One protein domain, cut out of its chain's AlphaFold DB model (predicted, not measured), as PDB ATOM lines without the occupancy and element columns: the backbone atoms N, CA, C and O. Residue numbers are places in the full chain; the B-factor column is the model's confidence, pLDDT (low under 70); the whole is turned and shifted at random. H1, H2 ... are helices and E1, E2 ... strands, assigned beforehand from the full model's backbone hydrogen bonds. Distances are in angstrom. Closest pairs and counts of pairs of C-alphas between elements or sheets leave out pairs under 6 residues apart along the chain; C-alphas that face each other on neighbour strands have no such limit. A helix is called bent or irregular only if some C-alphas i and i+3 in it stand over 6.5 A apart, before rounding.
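This is residues 30 to 178 of the 285 residues of an uncharacterized protein of Chlamydiae bacterium (UniProt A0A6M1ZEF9). A seven-stranded sheet, strongly twisted and curled like part of a barrel, forms a head, and a long helical hairpin of H2 and H3 reaches away from it as an arm. H3 comes back along H2 and brings its last turns to the sheet at E4, where the short H4 follows, while H1 packs on the sheet near E4, E3 and E5. The 149 printed residues hold four named helices and seven named strands, in the order H1 E1 E2 E3 H2 H3 H4 E4 E5 E6 E7, and the class is mixed, helices and strands. The sheet runs E4, E7, E3, E2, E1, E5, E6 and is mixed. The whole is compact, with a radius of gyration of the C-alphas of 16.6 A and spans of 55 by 37 by 26 A, the arm making the length.

Residues 30 to 49 hold no named element. H1, residues 50 to 57, begins at C-alpha 50 (160.460, 178.997, 158.222) and is irregular, with C-alphas 52 and 55 lying 7.0 A apart. E1, residues 61 to 66, E2, 70 to 75, and E3, 80 to 85, measure 13.8, 15.8 and 16.1 A. H2, residues 88 to 98, is 15.6 A long. H3, residues 105 to 133, is 41.4 A long and begins at C-alpha 105 (167.684, 138.168, 139.466). H4 is residues 135 to 138, E4 140 to 144, E5 153 to 157, and E6 163 to 167. E7, residues 173 to 177, ends at C-alpha 177 (168.795, 182.437, 144.790).

E1, E2 and E3 form a meander, each strand the antiparallel neighbour of the one before, with N 64 to O 72 at 2.9 A and N 73 to O 82 at 2.8 A. E7 is antiparallel to E3, with N 83 to O 174 at 2.8 A, and to the edge strand E4, with N 175 to O 142 at 2.9 A. E5 is parallel to E1, with N 63 to O 157 at 2.7 A. E5 and the edge strand E6 form a hairpin, with N 156 to O 164 at 2.9 A. H1 is on the sheet at a height of 7.2 A, over none of its strands; its closest C-alphas to E4 are those of Ile 53 and Phe 142, 7.3 A. H3 only grazes the sheet with residues 123 to 132, and the C-alphas of Phe 131 and Leu 140 are its closest to E4, 6.2 A. H4 only grazes the sheet too, and is close to H3 but not clearly touching, with the closest C-alphas, Ala 130 and Thr 138, 6.8 A apart. H2 is not on the sheet. H2 and H3, a helical hairpin, touch through residues 109 to 120 of H3 alone, at a shallow tilt of 30 degrees, opposite ways; the closest C-alphas, Tyr 89 and Ser 116, are 5.1 A apart. Each O i to N i+4 pair is within hydrogen-bond range in H2 and H3, against 2 of 4 in H1, and H4 is too short for such a pair.

The two C-alphas farthest apart, those of Asp 77 and Tyr 103, are 55.1 A apart. The printed part has no cut, and no link between named elements is long. The mean pLDDT of the printed part is 90.1, and residues 36, 37, 44 and 47 are under 70.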
ATOM      1  N   ARG A  30     156.159 165.590 135.547       91.19
ATOM      2  CA  ARG A  30     154.951 164.941 136.076       91.19
ATOM      3  C   ARG A  30     154.964 165.131 137.583       91.19
ATOM      4  O   ARG A  30     155.981 164.799 138.188       91.19
ATOM      5  N   LEU A  31     153.857 165.558 138.185       89.94
ATOM      6  CA  LEU A  31     153.798 165.775 139.638       89.94
ATOM      7  C   LEU A  31     154.122 164.500 140.436       89.94
ATOM      8  O   LEU A  31     154.801 164.549 141.451       89.94
ATOM      9  N   SER A  32     153.779 163.323 139.899       88.38
ATOM     10  CA  SER A  32     154.136 162.018 140.482       88.38
ATOM     11  C   SER A  32     155.640 161.703 140.509       88.38
ATOM     12  O   SER A  32     156.049 160.674 141.051       88.38
ATOM     13  N   LYS A  33     156.491 162.547 139.910       88.75
ATOM     14  CA  LYS A  33     157.951 162.479 140.075       88.75
ATOM     15  C   LYS A  33     158.431 163.146 141.357       88.75
ATOM     16  O   LYS A  33     159.575 162.927 141.736       88.75
ATOM     17  N   PHE A  34     157.578 163.903 142.025       87.94
ATOM     18  CA  PHE A  34     157.848 164.477 143.328       87.94
ATOM     19  C   PHE A  34     157.188 163.555 144.345       87.94
ATOM     20  O   PHE A  34     155.997 163.633 144.609       87.94
ATOM     21  N   VAL A  35     157.932 162.582 144.858       73.94
ATOM     22  CA  VAL A  35     157.468 161.767 145.986       73.94
ATOM     23  C   VAL A  35     158.589 161.758 146.990       73.94
ATOM     24  O   VAL A  35     159.723 161.421 146.641       73.94
ATOM     25  N   ASN A  36     158.251 162.153 148.207       67.75
ATOM     26  CA  ASN A  36     159.215 162.262 149.272       67.75
ATOM     27  C   ASN A  36     159.468 160.892 149.894       67.75
ATOM     28  O   ASN A  36     158.548 160.306 150.453       67.75
ATOM     29  N   ASN A  37     160.691 160.396 149.742       62.50
ATOM     30  CA  ASN A  37     161.266 159.310 150.534       62.50
ATOM     31  C   ASN A  37     162.711 159.730 150.795       62.50
ATOM     32  O   ASN A  37     163.639 159.329 150.079       62.50
ATOM     33  N   THR A  38     162.844 160.650 151.737       73.38
ATOM     34  CA  THR A  38     164.097 161.136 152.297       73.38
ATOM     35  C   THR A  38     164.896 159.965 152.857       73.38
ATOM     36  O   THR A  38     164.307 159.056 153.446       73.38
ATOM     37  N   PRO A  39     166.224 159.942 152.686       78.31
ATOM     38  CA  PRO A  39     167.068 159.048 153.465       78.31
ATOM     39  C   PRO A  39     166.799 159.159 154.972       78.31
ATOM     40  O   PRO A  39     166.691 160.263 155.500       78.31
ATOM     41  N   ASN A  40     166.743 158.021 155.671       75.75
ATOM     42  CA  ASN A  40     166.409 157.969 157.102       75.75
ATOM     43  C   ASN A  40     167.322 158.837 157.985       75.75
ATOM     44  O   ASN A  40     166.889 159.319 159.023       75.75
ATOM     45  N   HIS A  41     168.586 159.035 157.596       76.50
ATOM     46  CA  HIS A  41     169.538 159.828 158.383       76.50
ATOM     47  C   HIS A  41     169.263 161.336 158.351       76.50
ATOM     48  O   HIS A  41     169.905 162.070 159.088       76.50
ATOM     49  N   LEU A  42     168.322 161.795 157.524       77.94
ATOM     50  CA  LEU A  42     167.936 163.205 157.404       77.94
ATOM     51  C   LEU A  42     166.570 163.496 158.033       77.94
ATOM     52  O   LEU A  42     166.040 164.587 157.852       77.94
ATOM     53  N   LEU A  43     165.990 162.531 158.758       70.12
ATOM     54  CA  LEU A  43     164.687 162.706 159.408       70.12
ATOM     55  C   LEU A  43     164.715 163.741 160.547       70.12
ATOM     56  O   LEU A  43     163.689 164.315 160.894       70.12
ATOM     57  N   ASN A  44     165.896 163.989 161.113       69.75
ATOM     58  CA  ASN A  44     166.101 164.927 162.218       69.75
ATOM     59  C   ASN A  44     166.834 166.198 161.772       69.75
ATOM     60  O   ASN A  44     167.442 166.870 162.597       69.75
ATOM     61  N   PHE A  45     166.865 166.481 160.470       77.94
ATOM     62  CA  PHE A  45     167.491 167.701 159.979       77.94
ATOM     63  C   PHE A  45     166.656 168.915 160.405       77.94
ATOM     64  O   PHE A  45     165.464 168.971 160.101       77.94
ATOM     65  N   GLU A  46     167.283 169.864 161.101       70.56
ATOM     66  CA  GLU A  46     166.667 171.150 161.407       70.56
ATOM     67  C   GLU A  46     166.624 171.992 160.138       70.56
ATOM     68  O   GLU A  46     167.644 172.350 159.546       70.56
ATOM     69  N   GLU A  47     165.409 172.269 159.693       69.81
ATOM     70  CA  GLU A  47     165.175 173.140 158.556       69.81
ATOM     71  C   GLU A  47     165.568 174.577 158.931       69.81
ATOM     72  O   GLU A  47     165.598 174.943 160.106       69.81
ATOM     73  N   GLY A  48     165.893 175.408 157.934       72.44
ATOM     74  CA  GLY A  48     166.154 176.830 158.183       72.44
ATOM     75  C   GLY A  48     164.954 177.547 158.824       72.44
ATOM     76  O   GLY A  48     163.885 176.970 159.016       72.44
ATOM     77  N   SER A  49     165.090 178.840 159.119       82.69
ATOM     78  CA  SER A  49     163.967 179.618 159.659       82.69
ATOM     79  C   SER A  49     162.795 179.655 158.670       82.69
ATOM     80  O   SER A  49     162.885 180.254 157.596       82.69
ATOM     81  N   LEU A  50     161.680 179.012 159.032       84.25
ATOM     82  CA  LEU A  50     160.460 178.997 158.222       84.25
ATOM     83  C   LEU A  50     159.892 180.416 158.046       84.25
ATOM     84  O   LEU A  50     159.401 180.765 156.974       84.25
ATOM     85  N   GLU A  51     160.007 181.258 159.073       86.31
ATOM     86  CA  GLU A  51     159.513 182.640 159.051       86.31
ATOM     87  C   GLU A  51     160.179 183.480 157.952       86.31
ATOM     88  O   GLU A  51     159.507 184.267 157.288       86.31
ATOM     89  N   GLU A  52     161.473 183.261 157.696       87.62
ATOM     90  CA  GLU A  52     162.230 183.981 156.662       87.62
ATOM     91  C   GLU A  52     161.771 183.626 155.242       87.62
ATOM     92  O   GLU A  52     161.879 184.443 154.326       87.62
ATOM     93  N   ILE A  53     161.260 182.408 155.043       92.50
ATOM     94  CA  ILE A  53     161.016 181.852 153.705       92.50
ATOM     95  C   ILE A  53     159.535 181.787 153.337       92.50
ATOM     96  O   ILE A  53     159.212 181.707 152.152       92.50
ATOM     97  N   LEU A  54     158.623 181.896 154.307       92.94
ATOM     98  CA  LEU A  54     157.181 181.972 154.050       92.94
ATOM     99  C   LEU A  54     156.793 183.085 153.056       92.94
ATOM    100  O   LEU A  54     156.016 182.787 152.144       92.94
ATOM    101  N   PRO A  55     157.340 184.319 153.134       93.94
ATOM    102  CA  PRO A  55     157.052 185.351 152.138       93.94
ATOM    103  C   PRO A  55     157.492 184.945 150.726       93.94
ATOM    104  O   PRO A  55     156.770 185.185 149.760       93.94
ATOM    105  N   LEU A  56     158.640 184.268 150.606       95.75
ATOM    106  CA  LEU A  56     159.169 183.790 149.325       95.75
ATOM    107  C   LEU A  56     158.330 182.654 148.736       95.75
ATOM    108  O   LEU A  56     158.334 182.469 147.524       95.75
ATOM    109  N   LEU A  57     157.613 181.891 149.562       95.88
ATOM    110  CA  LEU A  57     156.727 180.814 149.116       95.88
ATOM    111  C   LEU A  57     155.321 181.296 148.729       95.88
ATOM    112  O   LEU A  57     154.565 180.524 148.145       95.88
ATOM    113  N   GLY A  58     154.962 182.549 149.022       93.62
ATOM    114  CA  GLY A  58     153.641 183.117 148.722       93.62
ATOM    115  C   GLY A  58     153.390 183.449 147.244       93.62
ATOM    116  O   GLY A  58     152.300 183.899 146.898       93.62
ATOM    117  N   GLN A  59     154.383 183.249 146.378       96.44
ATOM    118  CA  GLN A  59     154.333 183.549 144.944       96.44
ATOM    119  C   GLN A  59     154.058 182.306 144.087       96.44
ATOM    120  O   GLN A  59     154.154 181.166 144.556       96.44
ATOM    121  N   ASN A  60     153.743 182.508 142.803       98.00
ATOM    122  CA  ASN A  60     153.702 181.393 141.863       98.00
ATOM    123  C   ASN A  60     155.117 181.033 141.409       98.00
ATOM    124  O   ASN A  60     156.031 181.855 141.416       98.00
ATOM    125  N   PHE A  61     155.281 179.784 140.979       98.56
ATOM    126  CA  PHE A  61     156.563 179.250 140.543       98.56
ATOM    127  C   PHE A  61     156.444 178.668 139.136       98.56
ATOM    128  O   PHE A  61     155.818 177.630 138.919       98.56
ATOM    129  N   THR A  62     157.066 179.324 138.160       98.50
ATOM    130  CA  THR A  62     157.025 178.938 136.745       98.50
ATOM    131  C   THR A  62     158.183 178.029 136.370       98.50
ATOM    132  O   THR A  62     159.325 178.283 136.729       98.50
ATOM    133  N   TYR A  63     157.914 176.979 135.595       98.06
ATOM    134  CA  TYR A  63     158.921 176.045 135.104       98.06
ATOM    135  C   TYR A  63     160.101 176.787 134.471       98.06
ATOM    136  O   TYR A  63     159.942 177.503 133.480       98.06
ATOM    137  N   PHE A  64     161.282 176.565 135.040       95.44
ATOM    138  CA  PHE A  64     162.515 177.240 134.657       95.44
ATOM    139  C   PHE A  64     163.485 176.282 133.971       95.44
ATOM    140  O   PHE A  64     164.110 176.620 132.970       95.44
ATOM    141  N   GLY A  65     163.573 175.046 134.460       93.50
ATOM    142  CA  GLY A  65     164.458 174.057 133.870       93.50
ATOM    143  C   GLY A  65     164.432 172.716 134.581       93.50
ATOM    144  O   GLY A  65     163.698 172.489 135.546       93.50
ATOM    145  N   ARG A  66     165.258 171.795 134.089       91.56
ATOM    146  CA  ARG A  66     165.352 170.440 134.625       91.56
ATOM    147  C   ARG A  66     166.800 169.979 134.703       91.56
ATOM    148  O   ARG A  66     167.490 169.923 133.690       91.56
ATOM    149  N   GLY A  67     167.179 169.498 135.882       86.75
ATOM    150  CA  GLY A  67     168.394 168.727 136.114       86.75
ATOM    151  C   GLY A  67     168.144 167.216 136.169       86.75
ATOM    152  O   GLY A  67     167.033 166.690 135.994       86.75
ATOM    153  N   LEU A  68     169.208 166.458 136.440       84.44
ATOM    154  CA  LEU A  68     169.098 165.009 136.641       84.44
ATOM    155  C   LEU A  68     168.423 164.645 137.969       84.44
ATOM    156  O   LEU A  68     167.798 163.576 138.039       84.44
ATOM    157  N   GLN A  69     168.583 165.499 138.982       88.62
ATOM    158  CA  GLN A  69     168.163 165.284 140.369       88.62
ATOM    159  C   GLN A  69     166.942 166.119 140.765       88.62
ATOM    160  O   GLN A  69     166.203 165.686 141.641       88.62
ATOM    161  N   SER A  70     166.680 167.244 140.102       92.88
ATOM    162  CA  SER A  70     165.577 168.148 140.440       92.88
ATOM    163  C   SER A  70     164.945 168.794 139.204       92.88
ATOM    164  O   SER A  70     165.481 168.738 138.093       92.88
ATOM    165  N   PHE A  71     163.762 169.363 139.406       95.38
ATOM    166  CA  PHE A  71     163.116 170.305 138.500       95.38
ATOM    167  C   PHE A  71     163.152 171.685 139.152       95.38
ATOM    168  O   PHE A  71     162.874 171.793 140.345       95.38
ATOM    169  N   SER A  72     163.493 172.709 138.380       96.50
ATOM    170  CA  SER A  72     163.624 174.084 138.851       96.50
ATOM    171  C   SER A  72     162.446 174.915 138.371       96.50
ATOM    172  O   SER A  72     162.069 174.848 137.198       96.50
ATOM    173  N   PHE A  73     161.903 175.720 139.274       98.12
ATOM    174  CA  PHE A  73     160.836 176.670 139.012       98.12
ATOM    175  C   PHE A  73     161.265 178.043 139.526       98.12
ATOM    176  O   PHE A  73     161.799 178.144 140.625       98.12
ATOM    177  N   LEU A  74     161.067 179.077 138.720       98.38
ATOM    178  CA  LEU A  74     161.399 180.458 139.032       98.38
ATOM    179  C   LEU A  74     160.171 181.142 139.632       98.38
ATOM    180  O   LEU A  74     159.083 181.030 139.065       98.38
ATOM    181  N   GLY A  75     160.355 181.810 140.765       98.31
ATOM    182  CA  GLY A  75     159.341 182.645 141.391       98.31
ATOM    183  C   GLY A  75     158.944 183.827 140.505       98.31
ATOM    184  O   GLY A  75     159.710 184.252 139.637       98.31
ATOM    185  N   ASP A  76     157.747 184.360 140.724       97.88
ATOM    186  CA  ASP A  76     157.280 185.598 140.091       97.88
ATOM    187  C   ASP A  76     158.193 186.808 140.395       97.88
ATOM    188  O   ASP A  76     158.242 187.748 139.604       97.88
ATOM    189  N   ASP A  77     158.957 186.771 141.494       97.06
ATOM    190  CA  ASP A  77     159.993 187.756 141.835       97.06
ATOM    191  C   ASP A  77     161.194 187.752 140.869       97.06
ATOM    192  O   ASP A  77     161.962 188.711 140.819       97.06
ATOM    193  N   GLY A  78     161.370 186.683 140.088       96.69
ATOM    194  CA  GLY A  78     162.498 186.505 139.183       96.69
ATOM    195  C   GLY A  78     163.854 186.297 139.868       96.69
ATOM    196  O   GLY A  78     164.853 186.180 139.152       96.69
ATOM    197  N   GLU A  79     163.894 186.206 141.201       96.38
ATOM    198  CA  GLU A  79     165.095 186.091 142.041       96.38
ATOM    199  C   GLU A  79     165.145 184.768 142.829       96.38
ATOM    200  O   GLU A  79     166.232 184.312 143.186       96.38
ATOM    201  N   THR A  80     164.007 184.109 143.056       97.62
ATOM    202  CA  THR A  80     163.913 182.877 143.851       97.62
ATOM    203  C   THR A  80     163.702 181.653 142.964       97.62
ATOM    204  O   THR A  80     162.795 181.601 142.136       97.62
ATOM    205  N   VAL A  81     164.502 180.604 143.161       97.75
ATOM    206  CA  VAL A  81     164.370 179.315 142.471       97.75
ATOM    207  C   VAL A  81     163.934 178.231 143.453       97.75
ATOM    208  O   VAL A  81     164.661 177.872 144.378       97.75
ATOM    209  N   LEU A  82     162.773 177.638 143.188       97.75
ATOM    210  CA  LEU A  82     162.293 176.430 143.842       97.75
ATOM    211  C   LEU A  82     162.799 175.192 143.102       97.75
ATOM    212  O   LEU A  82     162.479 174.961 141.933       97.75
ATOM    213  N   LYS A  83     163.564 174.352 143.798       96.00
ATOM    214  CA  LYS A  83     164.059 173.072 143.287       96.00
ATOM    215  C   LYS A  83     163.299 171.917 143.913       96.00
ATOM    216  O   LYS A  83     163.489 171.606 145.082       96.00
ATOM    217  N   LEU A  84     162.495 171.224 143.111       94.88
ATOM    218  CA  LEU A  84     161.766 170.026 143.529       94.88
ATOM    219  C   LEU A  84     162.558 168.765 143.181       94.88
ATOM    220  O   LEU A  84     162.854 168.512 142.006       94.88
ATOM    221  N   PHE A  85     162.885 167.945 144.180       92.44
ATOM    222  CA  PHE A  85     163.690 166.742 143.967       92.44
ATOM    223  C   PHE A  85     162.909 165.639 143.238       92.44
ATOM    224  O   PHE A  85     161.767 165.303 143.551       92.44
ATOM    225  N   ASN A  86     163.557 165.026 142.250       89.81
ATOM    226  CA  ASN A  86     163.004 163.955 141.431       89.81
ATOM    227  C   ASN A  86     163.186 162.586 142.104       89.81
ATOM    228  O   ASN A  86     164.305 162.146 142.365       89.81
ATOM    229  N   ASN A  87     162.097 161.831 142.231       88.31
ATOM    230  CA  ASN A  87     162.041 160.503 142.838       88.31
ATOM    231  C   ASN A  87     162.613 159.356 141.973       88.31
ATOM    232  O   ASN A  87     162.290 158.181 142.173       88.31
ATOM    233  N   ARG A  88     163.431 159.651 140.956       88.25
ATOM    234  CA  ARG A  88     163.882 158.652 139.969       88.25
ATOM    235  C   ARG A  88     164.618 157.467 140.593       88.25
ATOM    236  O   ARG A  88     164.514 156.355 140.073       88.25
ATOM    237  N   TYR A  89     165.410 157.703 141.640       88.50
ATOM    238  CA  TYR A  89     166.201 156.658 142.288       88.50
ATOM    239  C   TYR A  89     165.316 155.845 143.229       88.50
ATOM    240  O   TYR A  89     165.381 154.623 143.207       88.50
ATOM    241  N   GLN A  90     164.387 156.500 143.915       86.06
ATOM    242  CA  GLN A  90     163.352 155.883 144.734       86.06
ATOM    243  C   GLN A  90     162.478 154.953 143.897       86.06
ATOM    244  O   GLN A  90     162.317 153.790 144.238       86.06
ATOM    245  N   ARG A  91     162.003 155.395 142.727       87.38
ATOM    246  CA  ARG A  91     161.233 154.535 141.813       87.38
ATOM    247  C   ARG A  91     162.018 153.306 141.363       87.38
ATOM    248  O   ARG A  91     161.434 152.236 141.209       87.38
ATOM    249  N   ARG A  92     163.335 153.437 141.159       87.38
ATOM    250  CA  ARG A  92     164.213 152.291 140.860       87.38
ATOM    251  C   ARG A  92     164.343 151.356 142.056       87.38
ATOM    252  O   ARG A  92     164.339 150.151 141.844       87.38
ATOM    253  N   ILE A  93     164.423 151.893 143.273       86.62
ATOM    254  CA  ILE A  93     164.442 151.121 144.518       86.62
ATOM    255  C   ILE A  93     163.120 150.364 144.685       86.62
ATOM    256  O   ILE A  93     163.146 149.147 144.842       86.62
ATOM    257  N   SER A  94     161.967 151.028 144.573       86.38
ATOM    258  CA  SER A  94     160.647 150.386 144.665       86.38
ATOM    259  C   SER A  94     160.469 149.297 143.604       86.38
ATOM    260  O   SER A  94     160.053 148.184 143.915       86.38
ATOM    261  N   PHE A  95     160.866 149.571 142.356       86.44
ATOM    262  CA  PHE A  95     160.850 148.566 141.293       86.44
ATOM    263  C   PHE A  95     161.793 147.389 141.587       86.44
ATOM    264  O   PHE A  95     161.438 146.236 141.365       86.44
ATOM    265  N   ALA A  96     162.990 147.652 142.114       87.38
ATOM    266  CA  ALA A  96     163.924 146.598 142.490       87.38
ATOM    267  C   ALA A  96     163.374 145.717 143.621       87.38
ATOM    268  O   ALA A  96     163.606 144.511 143.606       87.38
ATOM    269  N   HIS A  97     162.624 146.285 144.571       87.19
ATOM    270  CA  HIS A  97     161.947 145.517 145.618       87.19
ATOM    271  C   HIS A  97     160.890 144.566 145.048       87.19
ATOM    272  O   HIS A  97     160.829 143.426 145.510       87.19
ATOM    273  N   TRP A  98     160.161 144.989 144.009       87.88
ATOM    274  CA  TRP A  98     159.201 144.152 143.279       87.88
ATOM    275  C   TRP A  98     159.857 142.984 142.520       87.88
ATOM    276  O   TRP A  98     159.244 141.929 142.375       87.88
ATOM    277  N   LEU A  99     161.115 143.117 142.073       84.25
ATOM    278  CA  LEU A  99     161.820 142.014 141.408       84.25
ATOM    279  C   LEU A  99     161.998 140.808 142.351       84.25
ATOM    280  O   LEU A  99     162.366 140.985 143.523       84.25
ATOM    281  N   PRO A 100     161.831 139.570 141.849       84.31
ATOM    282  CA  PRO A 100     161.940 138.377 142.674       84.31
ATOM    283  C   PRO A 100     163.379 138.178 143.175       84.31
ATOM    284  O   PRO A 100     164.359 138.412 142.467       84.31
ATOM    285  N   GLY A 101     163.515 137.748 144.432       84.19
ATOM    286  CA  GLY A 101     164.803 137.552 145.117       84.19
ATOM    287  C   GLY A 101     165.549 136.266 144.744       84.19
ATOM    288  O   GLY A 101     166.493 135.891 145.440       84.19
ATOM    289  N   ILE A 102     165.128 135.588 143.675       86.19
ATOM    290  CA  ILE A 102     165.632 134.279 143.245       86.19
ATOM    291  C   ILE A 102     166.646 134.411 142.104       86.19
ATOM    292  O   ILE A 102     166.790 135.471 141.488       86.19
ATOM    293  N   TYR A 103     167.399 133.345 141.840       77.69
ATOM    294  CA  TYR A 103     168.318 133.287 140.704       77.69
ATOM    295  C   TYR A 103     167.548 133.397 139.371       77.69
ATOM    296  O   TYR A 103     166.456 132.839 139.274       77.69
ATOM    297  N   PRO A 104     168.071 134.103 138.348       80.25
ATOM    298  CA  PRO A 104     169.328 134.868 138.310       80.25
ATOM    299  C   PRO A 104     169.193 136.329 138.786       80.25
ATOM    300  O   PRO A 104     170.168 137.083 138.820       80.25
ATOM    301  N   PHE A 105     167.993 136.764 139.176       84.31
ATOM    302  CA  PHE A 105     167.684 138.168 139.466       84.31
ATOM    303  C   PHE A 105     168.245 138.680 140.797       84.31
ATOM    304  O   PHE A 105     168.441 139.888 140.939       84.31
ATOM    305  N   LYS A 106     168.589 137.799 141.746       87.81
ATOM    306  CA  LYS A 106     169.119 138.170 143.074       87.81
ATOM    307  C   LYS A 106     170.334 139.106 143.009       87.81
ATOM    308  O   LYS A 106     170.388 140.102 143.732       87.81
ATOM    309  N   ALA A 107     171.313 138.814 142.151       88.75
ATOM    310  CA  ALA A 107     172.505 139.656 142.000       88.75
ATOM    311  C   ALA A 107     172.158 141.023 141.387       88.75
ATOM    312  O   ALA A 107     172.558 142.063 141.914       88.75
ATOM    313  N   ARG A 108     171.339 141.027 140.329       87.00
ATOM    314  CA  ARG A 108     170.894 142.247 139.642       87.00
ATOM    315  C   ARG A 108     170.051 143.151 140.547       87.00
ATOM    316  O   ARG A 108     170.261 144.361 140.543       87.00
ATOM    317  N   LYS A 109     169.150 142.572 141.349       91.38
ATOM    318  CA  LYS A 109     168.352 143.277 142.365       91.38
ATOM    319  C   LYS A 109     169.256 143.997 143.366       91.38
ATOM    320  O   LYS A 109     169.132 145.208 143.519       91.38
ATOM    321  N   ARG A 110     170.215 143.284 143.974       90.81
ATOM    322  CA  ARG A 110     171.164 143.869 144.942       90.81
ATOM    323  C   ARG A 110     171.993 145.005 144.340       90.81
ATOM    324  O   ARG A 110     172.116 146.059 144.955       90.81
ATOM    325  N   ALA A 111     172.519 144.820 143.129       91.19
ATOM    326  CA  ALA A 111     173.299 145.853 142.448       91.19
ATOM    327  C   ALA A 111     172.466 147.113 142.148       91.19
ATOM    328  O   ALA A 111     172.949 148.235 142.322       91.19
ATOM    329  N   LEU A 112     171.208 146.944 141.721       90.81
ATOM    330  CA  LEU A 112     170.304 148.056 141.430       90.81
ATOM    331  C   LEU A 112     169.915 148.837 142.693       90.81
ATOM    332  O   LEU A 112     169.912 150.069 142.641       90.81
ATOM    333  N   LEU A 113     169.625 148.137 143.797       91.75
ATOM    334  CA  LEU A 113     169.335 148.738 145.104       91.75
ATOM    335  C   LEU A 113     170.525 149.567 145.587       91.75
ATOM    336  O   LEU A 113     170.413 150.789 145.660       91.75
ATOM    337  N   ARG A 114     171.701 148.939 145.734       92.94
ATOM    338  CA  ARG A 114     172.927 149.600 146.209       92.94
ATOM    339  C   ARG A 114     173.273 150.844 145.390       92.94
ATOM    340  O   ARG A 114     173.583 151.892 145.943       92.94
ATOM    341  N   LYS A 115     173.207 150.753 144.056       93.19
ATOM    342  CA  LYS A 115     173.505 151.892 143.170       93.19
ATOM    343  C   LYS A 115     172.492 153.028 143.322       93.19
ATOM    344  O   LYS A 115     172.875 154.194 143.220       93.19
ATOM    345  N   SER A 116     171.213 152.704 143.487       91.56
ATOM    346  CA  SER A 116     170.148 153.706 143.582       91.56
ATOM    347  C   SER A 116     170.144 154.388 144.949       91.56
ATOM    348  O   SER A 116     170.049 155.609 144.989       91.56
ATOM    349  N   GLU A 117     170.342 153.632 146.031       91.19
ATOM    350  CA  GLU A 117     170.517 154.152 147.396       91.19
ATOM    351  C   GLU A 117     171.752 155.046 147.491       91.19
ATOM    352  O   GLU A 117     171.655 156.177 147.952       91.19
ATOM    353  N   PHE A 118     172.891 154.607 146.943       91.88
ATOM    354  CA  PHE A 118     174.103 155.425 146.897       91.88
ATOM    355  C   PHE A 118     173.873 156.759 146.175       91.88
ATOM    356  O   PHE A 118     174.250 157.813 146.677       91.88
ATOM    357  N   LYS A 119     173.234 156.739 144.997       91.44
ATOM    358  CA  LYS A 119     172.934 157.967 144.239       91.44
ATOM    359  C   LYS A 119     171.956 158.879 144.984       91.44
ATOM    360  O   LYS A 119     172.111 160.096 144.912       91.44
ATOM    361  N   LEU A 120     170.968 158.300 145.663       90.25
ATOM    362  CA  LEU A 120     169.999 159.035 146.467       90.25
ATOM    363  C   LEU A 120     170.680 159.728 147.654       90.25
ATOM    364  O   LEU A 120     170.631 160.951 147.734       90.25
ATOM    365  N   ASN A 121     171.385 158.964 148.492       90.69
ATOM    366  CA  ASN A 121     172.107 159.482 149.657       90.69
ATOM    367  C   ASN A 121     173.125 160.539 149.256       90.69
ATOM    368  O   ASN A 121     173.165 161.606 149.849       90.69
ATOM    369  N   ARG A 122     173.890 160.290 148.188       91.50
ATOM    370  CA  ARG A 122     174.856 161.264 147.682       91.50
ATOM    371  C   ARG A 122     174.197 162.592 147.311       91.50
ATOM    372  O   ARG A 122     174.768 163.624 147.597       91.50
ATOM    373  N   THR A 123     173.009 162.570 146.702       91.19
ATOM    374  CA  THR A 123     172.302 163.807 146.321       91.19
ATOM    375  C   THR A 123     171.945 164.632 147.551       91.19
ATOM    376  O   THR A 123     172.290 165.804 147.618       91.19
ATOM    377  N   PHE A 124     171.284 164.018 148.532       91.06
ATOM    378  CA  PHE A 124     170.858 164.749 149.717       91.06
ATOM    379  C   PHE A 124     172.033 165.155 150.611       91.06
ATOM    380  O   PHE A 124     172.022 166.263 151.126       91.06
ATOM    381  N   ASN A 125     173.072 164.324 150.731       92.44
ATOM    382  CA  ASN A 125     174.277 164.687 151.478       92.44
ATOM    383  C   ASN A 125     174.993 165.890 150.857       92.44
ATOM    384  O   ASN A 125     175.530 166.706 151.589       92.44
ATOM    385  N   SER A 126     174.991 166.024 149.526       94.19
ATOM    386  CA  SER A 126     175.562 167.208 148.879       94.19
ATOM    387  C   SER A 126     174.750 168.471 149.162       94.19
ATOM    388  O   SER A 126     175.345 169.509 149.408       94.19
ATOM    389  N   TYR A 127     173.414 168.392 149.182       94.00
ATOM    390  CA  TYR A 127     172.574 169.533 149.575       94.00
ATOM    391  C   TYR A 127     172.717 169.875 151.057       94.00
ATOM    392  O   TYR A 127     172.746 171.052 151.388       94.00
ATOM    393  N   LEU A 128     172.843 168.869 151.925       92.94
ATOM    394  CA  LEU A 128     173.108 169.072 153.345       92.94
ATOM    395  C   LEU A 128     174.443 169.797 153.549       92.94
ATOM    396  O   LEU A 128     174.472 170.863 154.147       92.94
ATOM    397  N   LEU A 129     175.518 169.265 152.961       94.31
ATOM    398  CA  LEU A 129     176.845 169.872 153.028       94.31
ATOM    399  C   LEU A 129     176.835 171.307 152.482       94.31
ATOM    400  O   LEU A 129     177.412 172.202 153.089       94.31
ATOM    401  N   ALA A 130     176.148 171.532 151.359       95.31
ATOM    402  CA  ALA A 130     176.005 172.860 150.783       95.31
ATOM    403  C   ALA A 130     175.239 173.821 151.704       95.31
ATOM    404  O   ALA A 130     175.624 174.976 151.835       95.31
ATOM    405  N   PHE A 131     174.166 173.358 152.345       94.06
ATOM    406  CA  PHE A 131     173.363 174.185 153.241       94.06
ATOM    407  C   PHE A 131     174.113 174.540 154.530       94.06
ATOM    408  O   PHE A 131     174.025 175.671 154.993       94.06
ATOM    409  N   GLU A 132     174.865 173.589 155.086       92.06
ATOM    410  CA  GLU A 132     175.602 173.768 156.341       92.06
ATOM    411  C   GLU A 132     176.899 174.567 156.165       92.06
ATOM    412  O   GLU A 132     177.259 175.338 157.051       92.06
ATOM    413  N   GLN A 133     177.617 174.377 155.051       94.44
ATOM    414  CA  GLN A 133     178.989 174.884 154.894       94.44
ATOM    415  C   GLN A 133     179.196 175.796 153.683       94.44
ATOM    416  O   GLN A 133     180.258 176.392 153.565       94.44
ATOM    417  N   MET A 134     178.224 175.891 152.771       94.81
ATOM    418  CA  MET A 134     178.355 176.658 151.526       94.81
ATOM    419  C   MET A 134     177.110 177.502 151.222       94.81
ATOM    420  O   MET A 134     176.703 177.647 150.060       94.81
ATOM    421  N   ARG A 135     176.412 177.977 152.260       93.25
ATOM    422  CA  ARG A 135     175.104 178.627 152.093       93.25
ATOM    423  C   ARG A 135     175.210 179.896 151.249       93.25
ATOM    424  O   ARG A 135     174.373 180.108 150.374       93.25
ATOM    425  N   GLU A 136     176.261 180.683 151.458       93.12
ATOM    426  CA  GLU A 136     176.525 181.910 150.699       93.12
ATOM    427  C   GLU A 136     176.998 181.594 149.274       93.12
ATOM    428  O   GLU A 136     176.471 182.142 148.307       93.12
ATOM    429  N   GLU A 137     177.914 180.636 149.126       95.50
ATOM    430  CA  GLU A 137     178.499 180.194 147.856       95.50
ATOM    431  C   GLU A 137     177.481 179.525 146.939       95.50
ATOM    432  O   GLU A 137     177.653 179.522 145.724       95.50
ATOM    433  N   THR A 138     176.433 178.921 147.493       96.25
ATOM    434  CA  THR A 138     175.356 178.280 146.725       96.25
ATOM    435  C   THR A 138     174.086 179.116 146.682       96.25
ATOM    436  O   THR A 138     173.185 178.804 145.907       96.25
ATOM    437  N   GLY A 139     173.976 180.165 147.500       95.56
ATOM    438  CA  GLY A 139     172.752 180.943 147.670       95.56
ATOM    439  C   GLY A 139     171.557 180.105 148.117       95.56
ATOM    440  O   GLY A 139     170.422 180.435 147.767       95.56
ATOM    441  N   LEU A 140     171.787 179.002 148.836       95.69
ATOM    442  CA  LEU A 140     170.709 178.200 149.405       95.69
ATOM    443  C   LEU A 140     169.991 178.990 150.502       95.69
ATOM    444  O   LEU A 140     170.557 179.355 151.528       95.69
ATOM    445  N   LEU A 141     168.700 179.211 150.303       94.94
ATOM    446  CA  LEU A 141     167.854 179.918 151.257       94.94
ATOM    447  C   LEU A 141     167.212 178.936 152.233       94.94
ATOM    448  O   LEU A 141     167.120 179.223 153.421       94.94
ATOM    449  N   PHE A 142     166.813 177.762 151.740       94.25
ATOM    450  CA  PHE A 142     166.098 176.760 152.523       94.25
ATOM    451  C   PHE A 142     166.328 175.357 151.974       94.25
ATOM    452  O   PHE A 142     166.425 175.174 150.757       94.25
ATOM    453  N   LEU A 143     166.332 174.363 152.858       92.81
ATOM    454  CA  LEU A 143     166.347 172.950 152.505       92.81
ATOM    455  C   LEU A 143     165.263 172.227 153.310       92.81
ATOM    456  O   LEU A 143     165.329 172.181 154.531       92.81
ATOM    457  N   HIS A 144     164.301 171.634 152.607       91.31
ATOM    458  CA  HIS A 144     163.245 170.801 153.174       91.31
ATOM    459  C   HIS A 144     163.454 169.371 152.674       91.31
ATOM    460  O   HIS A 144     162.989 169.013 151.583       91.31
ATOM    461  N   PRO A 145     164.231 168.538 153.383       86.00
ATOM    462  CA  PRO A 145     164.554 167.211 152.892       86.00
ATOM    463  C   PRO A 145     163.403 166.227 153.098       86.00
ATOM    464  O   PRO A 145     163.391 165.209 152.410       86.00
ATOM    465  N   GLN A 146     162.455 166.496 154.004       80.50
ATOM    466  CA  GLN A 146     161.427 165.552 154.454       80.50
ATOM    467  C   GLN A 146     160.004 166.085 154.335       80.50
ATOM    468  O   GLN A 146     159.791 167.021 153.588       80.50
ATOM    469  N   ARG A 147     159.011 165.381 154.895       76.88
ATOM    470  CA  ARG A 147     157.639 165.894 154.999       76.88
ATOM    471  C   ARG A 147     157.522 166.669 156.300       76.88
ATOM    472  O   ARG A 147     158.035 166.193 157.308       76.88
ATOM    473  N   GLY A 148     156.813 167.785 156.275       77.56
ATOM    474  CA  GLY A 148     156.598 168.620 157.452       77.56
ATOM    475  C   GLY A 148     155.171 169.132 157.554       77.56
ATOM    476  O   GLY A 148     154.278 168.673 156.841       77.56
ATOM    477  N   GLU A 149     154.985 170.087 158.454       82.06
ATOM    478  CA  GLU A 149     153.759 170.861 158.624       82.06
ATOM    479  C   GLU A 149     154.101 172.357 158.568       82.06
ATOM    480  O   GLU A 149     155.258 172.747 158.728       82.06
ATOM    481  N   GLY A 150     153.099 173.207 158.338       86.25
ATOM    482  CA  GLY A 150     153.275 174.664 158.332       86.25
ATOM    483  C   GLY A 150     153.737 175.267 157.000       86.25
ATOM    484  O   GLY A 150     153.823 176.489 156.896       86.25
ATOM    485  N   LEU A 151     153.972 174.457 155.963       91.44
ATOM    486  CA  LEU A 151     154.267 174.962 154.619       91.44
ATOM    487  C   LEU A 151     152.984 175.214 153.807       91.44
ATOM    488  O   LEU A 151     151.987 174.503 153.975       91.44
ATOM    489  N   PRO A 152     152.985 176.192 152.886       94.06
ATOM    490  CA  PRO A 152     151.820 176.489 152.066       94.06
ATOM    491  C   PRO A 152     151.626 175.482 150.922       94.06
ATOM    492  O   PRO A 152     152.547 174.796 150.471       94.06
ATOM    493  N   THR A 153     150.402 175.453 150.391       96.19
ATOM    494  CA  THR A 153     150.160 174.970 149.028       96.19
ATOM    495  C   THR A 153     150.423 176.113 148.059       96.19
ATOM    496  O   THR A 153     149.792 177.161 148.161       96.19
ATOM    497  N   ILE A 154     151.342 175.901 147.124       97.25
ATOM    498  CA  ILE A 154     151.746 176.886 146.118       97.25
ATOM    499  C   ILE A 154     151.161 176.544 144.747       97.25
ATOM    500  O   ILE A 154     150.672 175.434 144.519       97.25
ATOM    501  N   THR A 155     151.278 177.476 143.804       98.31
ATOM    502  CA  THR A 155     150.947 177.235 142.396       98.31
ATOM    503  C   THR A 155     152.218 177.009 141.587       98.31
ATOM    504  O   THR A 155     153.051 177.907 141.452       98.31
ATOM    505  N   LEU A 156     152.349 175.824 140.989       98.19
ATOM    506  CA  LEU A 156     153.369 175.545 139.979       98.19
ATOM    507  C   LEU A 156     152.797 175.782 138.583       98.19
ATOM    508  O   LEU A 156     151.785 175.186 138.222       98.19
ATOM    509  N   ILE A 157     153.471 176.584 137.770       98.19
ATOM    510  CA  ILE A 157     153.125 176.800 136.364       98.19
ATOM    511  C   ILE A 157     154.080 175.960 135.521       98.19
ATOM    512  O   ILE A 157     155.291 176.168 135.542       98.19
ATOM    513  N   ASP A 158     153.570 174.975 134.787       96.88
ATOM    514  CA  ASP A 158     154.425 174.092 133.994       96.88
ATOM    515  C   ASP A 158     154.951 174.739 132.694       96.88
ATOM    516  O   ASP A 158     154.663 175.887 132.350       96.88
ATOM    517  N   LYS A 159     155.746 173.975 131.932       95.25
ATOM    518  CA  LYS A 159     156.312 174.407 130.642       95.25
ATOM    519  C   LYS A 159     155.243 174.749 129.591       95.25
ATOM    520  O   LYS A 159     155.532 175.492 128.657       95.25
ATOM    521  N   LEU A 160     154.030 174.215 129.734       95.56
ATOM    522  CA  LEU A 160     152.871 174.488 128.880       95.56
ATOM    523  C   LEU A 160     151.977 175.606 129.439       95.56
ATOM    524  O   LEU A 160     150.912 175.850 128.880       95.56
ATOM    525  N   LYS A 161     152.419 176.294 130.501       96.62
ATOM    526  CA  LYS A 161     151.685 177.363 131.194       96.62
ATOM    527  C   LYS A 161     150.405 176.891 131.885       96.62
ATOM    528  O   LYS A 161     149.501 177.685 132.119       96.62
ATOM    529  N   ILE A 162     150.339 175.611 132.241       96.31
ATOM    530  CA  ILE A 162     149.238 175.055 133.025       96.31
ATOM    531  C   ILE A 162     149.581 175.196 134.508       96.31
ATOM    532  O   ILE A 162     150.678 174.825 134.930       96.31
ATOM    533  N   SER A 163     148.633 175.716 135.283       97.81
ATOM    534  CA  SER A 163     148.753 175.878 136.733       97.81
ATOM    535  C   SER A 163     148.378 174.596 137.473       97.81
ATOM    536  O   SER A 163     147.345 173.985 137.198       97.81
ATOM    537  N   HIS A 164     149.198 174.219 138.451       96.94
ATOM    538  CA  HIS A 164     149.020 173.041 139.291       96.94
ATOM    539  C   HIS A 164     149.123 173.437 140.767       96.94
ATOM    540  O   HIS A 164     150.165 173.966 141.161       96.94
ATOM    541  N   PRO A 165     148.106 173.163 141.605       97.00
ATOM    542  CA  PRO A 165     148.263 173.298 143.048       97.00
ATOM    543  C   PRO A 165     149.265 172.253 143.551       97.00
ATOM    544  O   PRO A 165     149.223 171.085 143.145       97.00
ATOM    545  N   PHE A 166     150.173 172.663 144.429       95.44
ATOM    546  CA  PHE A 166     151.259 171.820 144.909       95.44
ATOM    547  C   PHE A 166     151.523 172.038 146.399       95.44
ATOM    548  O   PHE A 166     151.923 173.117 146.822       95.44
ATOM    549  N   ASP A 167     151.289 171.000 147.197       94.00
ATOM    550  CA  ASP A 167     151.401 171.039 148.658       94.00
ATOM    551  C   ASP A 167     152.833 170.733 149.109       94.00
ATOM    552  O   ASP A 167     153.270 169.579 149.067       94.00
ATOM    553  N   LEU A 168     153.568 171.761 149.543       92.94
ATOM    554  CA  LEU A 168     154.987 171.641 149.884       92.94
ATOM    555  C   LEU A 168     155.252 170.717 151.078       92.94
ATOM    556  O   LEU A 168     156.285 170.055 151.089       92.94
ATOM    557  N   ASN A 169     154.293 170.548 151.997       90.81
ATOM    558  CA  ASN A 169     154.427 169.636 153.142       90.81
ATOM    559  C   ASN A 169     154.689 168.178 152.724       90.81
ATOM    560  O   ASN A 169     155.175 167.356 153.502       90.81
ATOM    561  N   LYS A 170     154.332 167.811 151.487       89.44
ATOM    562  CA  LYS A 170     154.392 166.429 150.993       89.44
ATOM    563  C   LYS A 170     155.661 166.099 150.214       89.44
ATOM    564  O   LYS A 170     155.832 164.926 149.846       89.44
ATOM    565  N   HIS A 171     156.536 167.067 149.943       90.00
ATOM    566  CA  HIS A 171     157.588 166.946 148.932       90.00
ATOM    567  C   HIS A 171     158.903 167.564 149.386       90.00
ATOM    568  O   HIS A 171     158.899 168.663 149.903       90.00
ATOM    569  N   ALA A 172     160.033 166.907 149.109       91.00
ATOM    570  CA  ALA A 172     161.330 167.504 149.388       91.00
ATOM    571  C   ALA A 172     161.656 168.584 148.358       91.00
ATOM    572  O   ALA A 172     161.491 168.371 147.145       91.00
ATOM    573  N   PHE A 173     162.196 169.699 148.837       93.75
ATOM    574  CA  PHE A 173     162.606 170.810 147.997       93.75
ATOM    575  C   PHE A 173     163.760 171.606 148.603       93.75
ATOM    576  O   PHE A 173     164.120 171.444 149.767       93.75
ATOM    577  N   ALA A 174     164.339 172.474 147.785       94.94
ATOM    578  CA  ALA A 174     165.234 173.529 148.227       94.94
ATOM    579  C   ALA A 174     164.795 174.862 147.613       94.94
ATOM    580  O   ALA A 174     164.307 174.888 146.479       94.94
ATOM    581  N   LEU A 175     164.989 175.950 148.354       96.62
ATOM    582  CA  LEU A 175     164.936 177.309 147.823       96.62
ATOM    583  C   LEU A 175     166.358 177.816 147.645       96.62
ATOM    584  O   LEU A 175     167.210 177.622 148.512       96.62
ATOM    585  N   GLN A 176     166.603 178.472 146.523       97.06
ATOM    586  CA  GLN A 176     167.914 178.988 146.163       97.06
ATOM    587  C   GLN A 176     167.756 180.326 145.451       97.06
ATOM    588  O   GLN A 176     166.792 180.513 144.711       97.06
ATOM    589  N   LYS A 177     168.709 181.236 145.624       97.25
ATOM    590  CA  LYS A 177     168.795 182.437 144.790       97.25
ATOM    591  C   LYS A 177     168.994 182.049 143.324       97.25
ATOM    592  O   LYS A 177     169.647 181.052 143.000       97.25
ATOM    593  N   ARG A 178     168.442 182.846 142.419       96.69
ATOM    594  CA  ARG A 178     168.753 182.775 140.995       96.69
ATOM    595  C   ARG A 178     170.111 183.428 140.747       96.69
ATOM    596  O   ARG A 178     170.431 184.448 141.341       96.69
TER     597      ARG A 178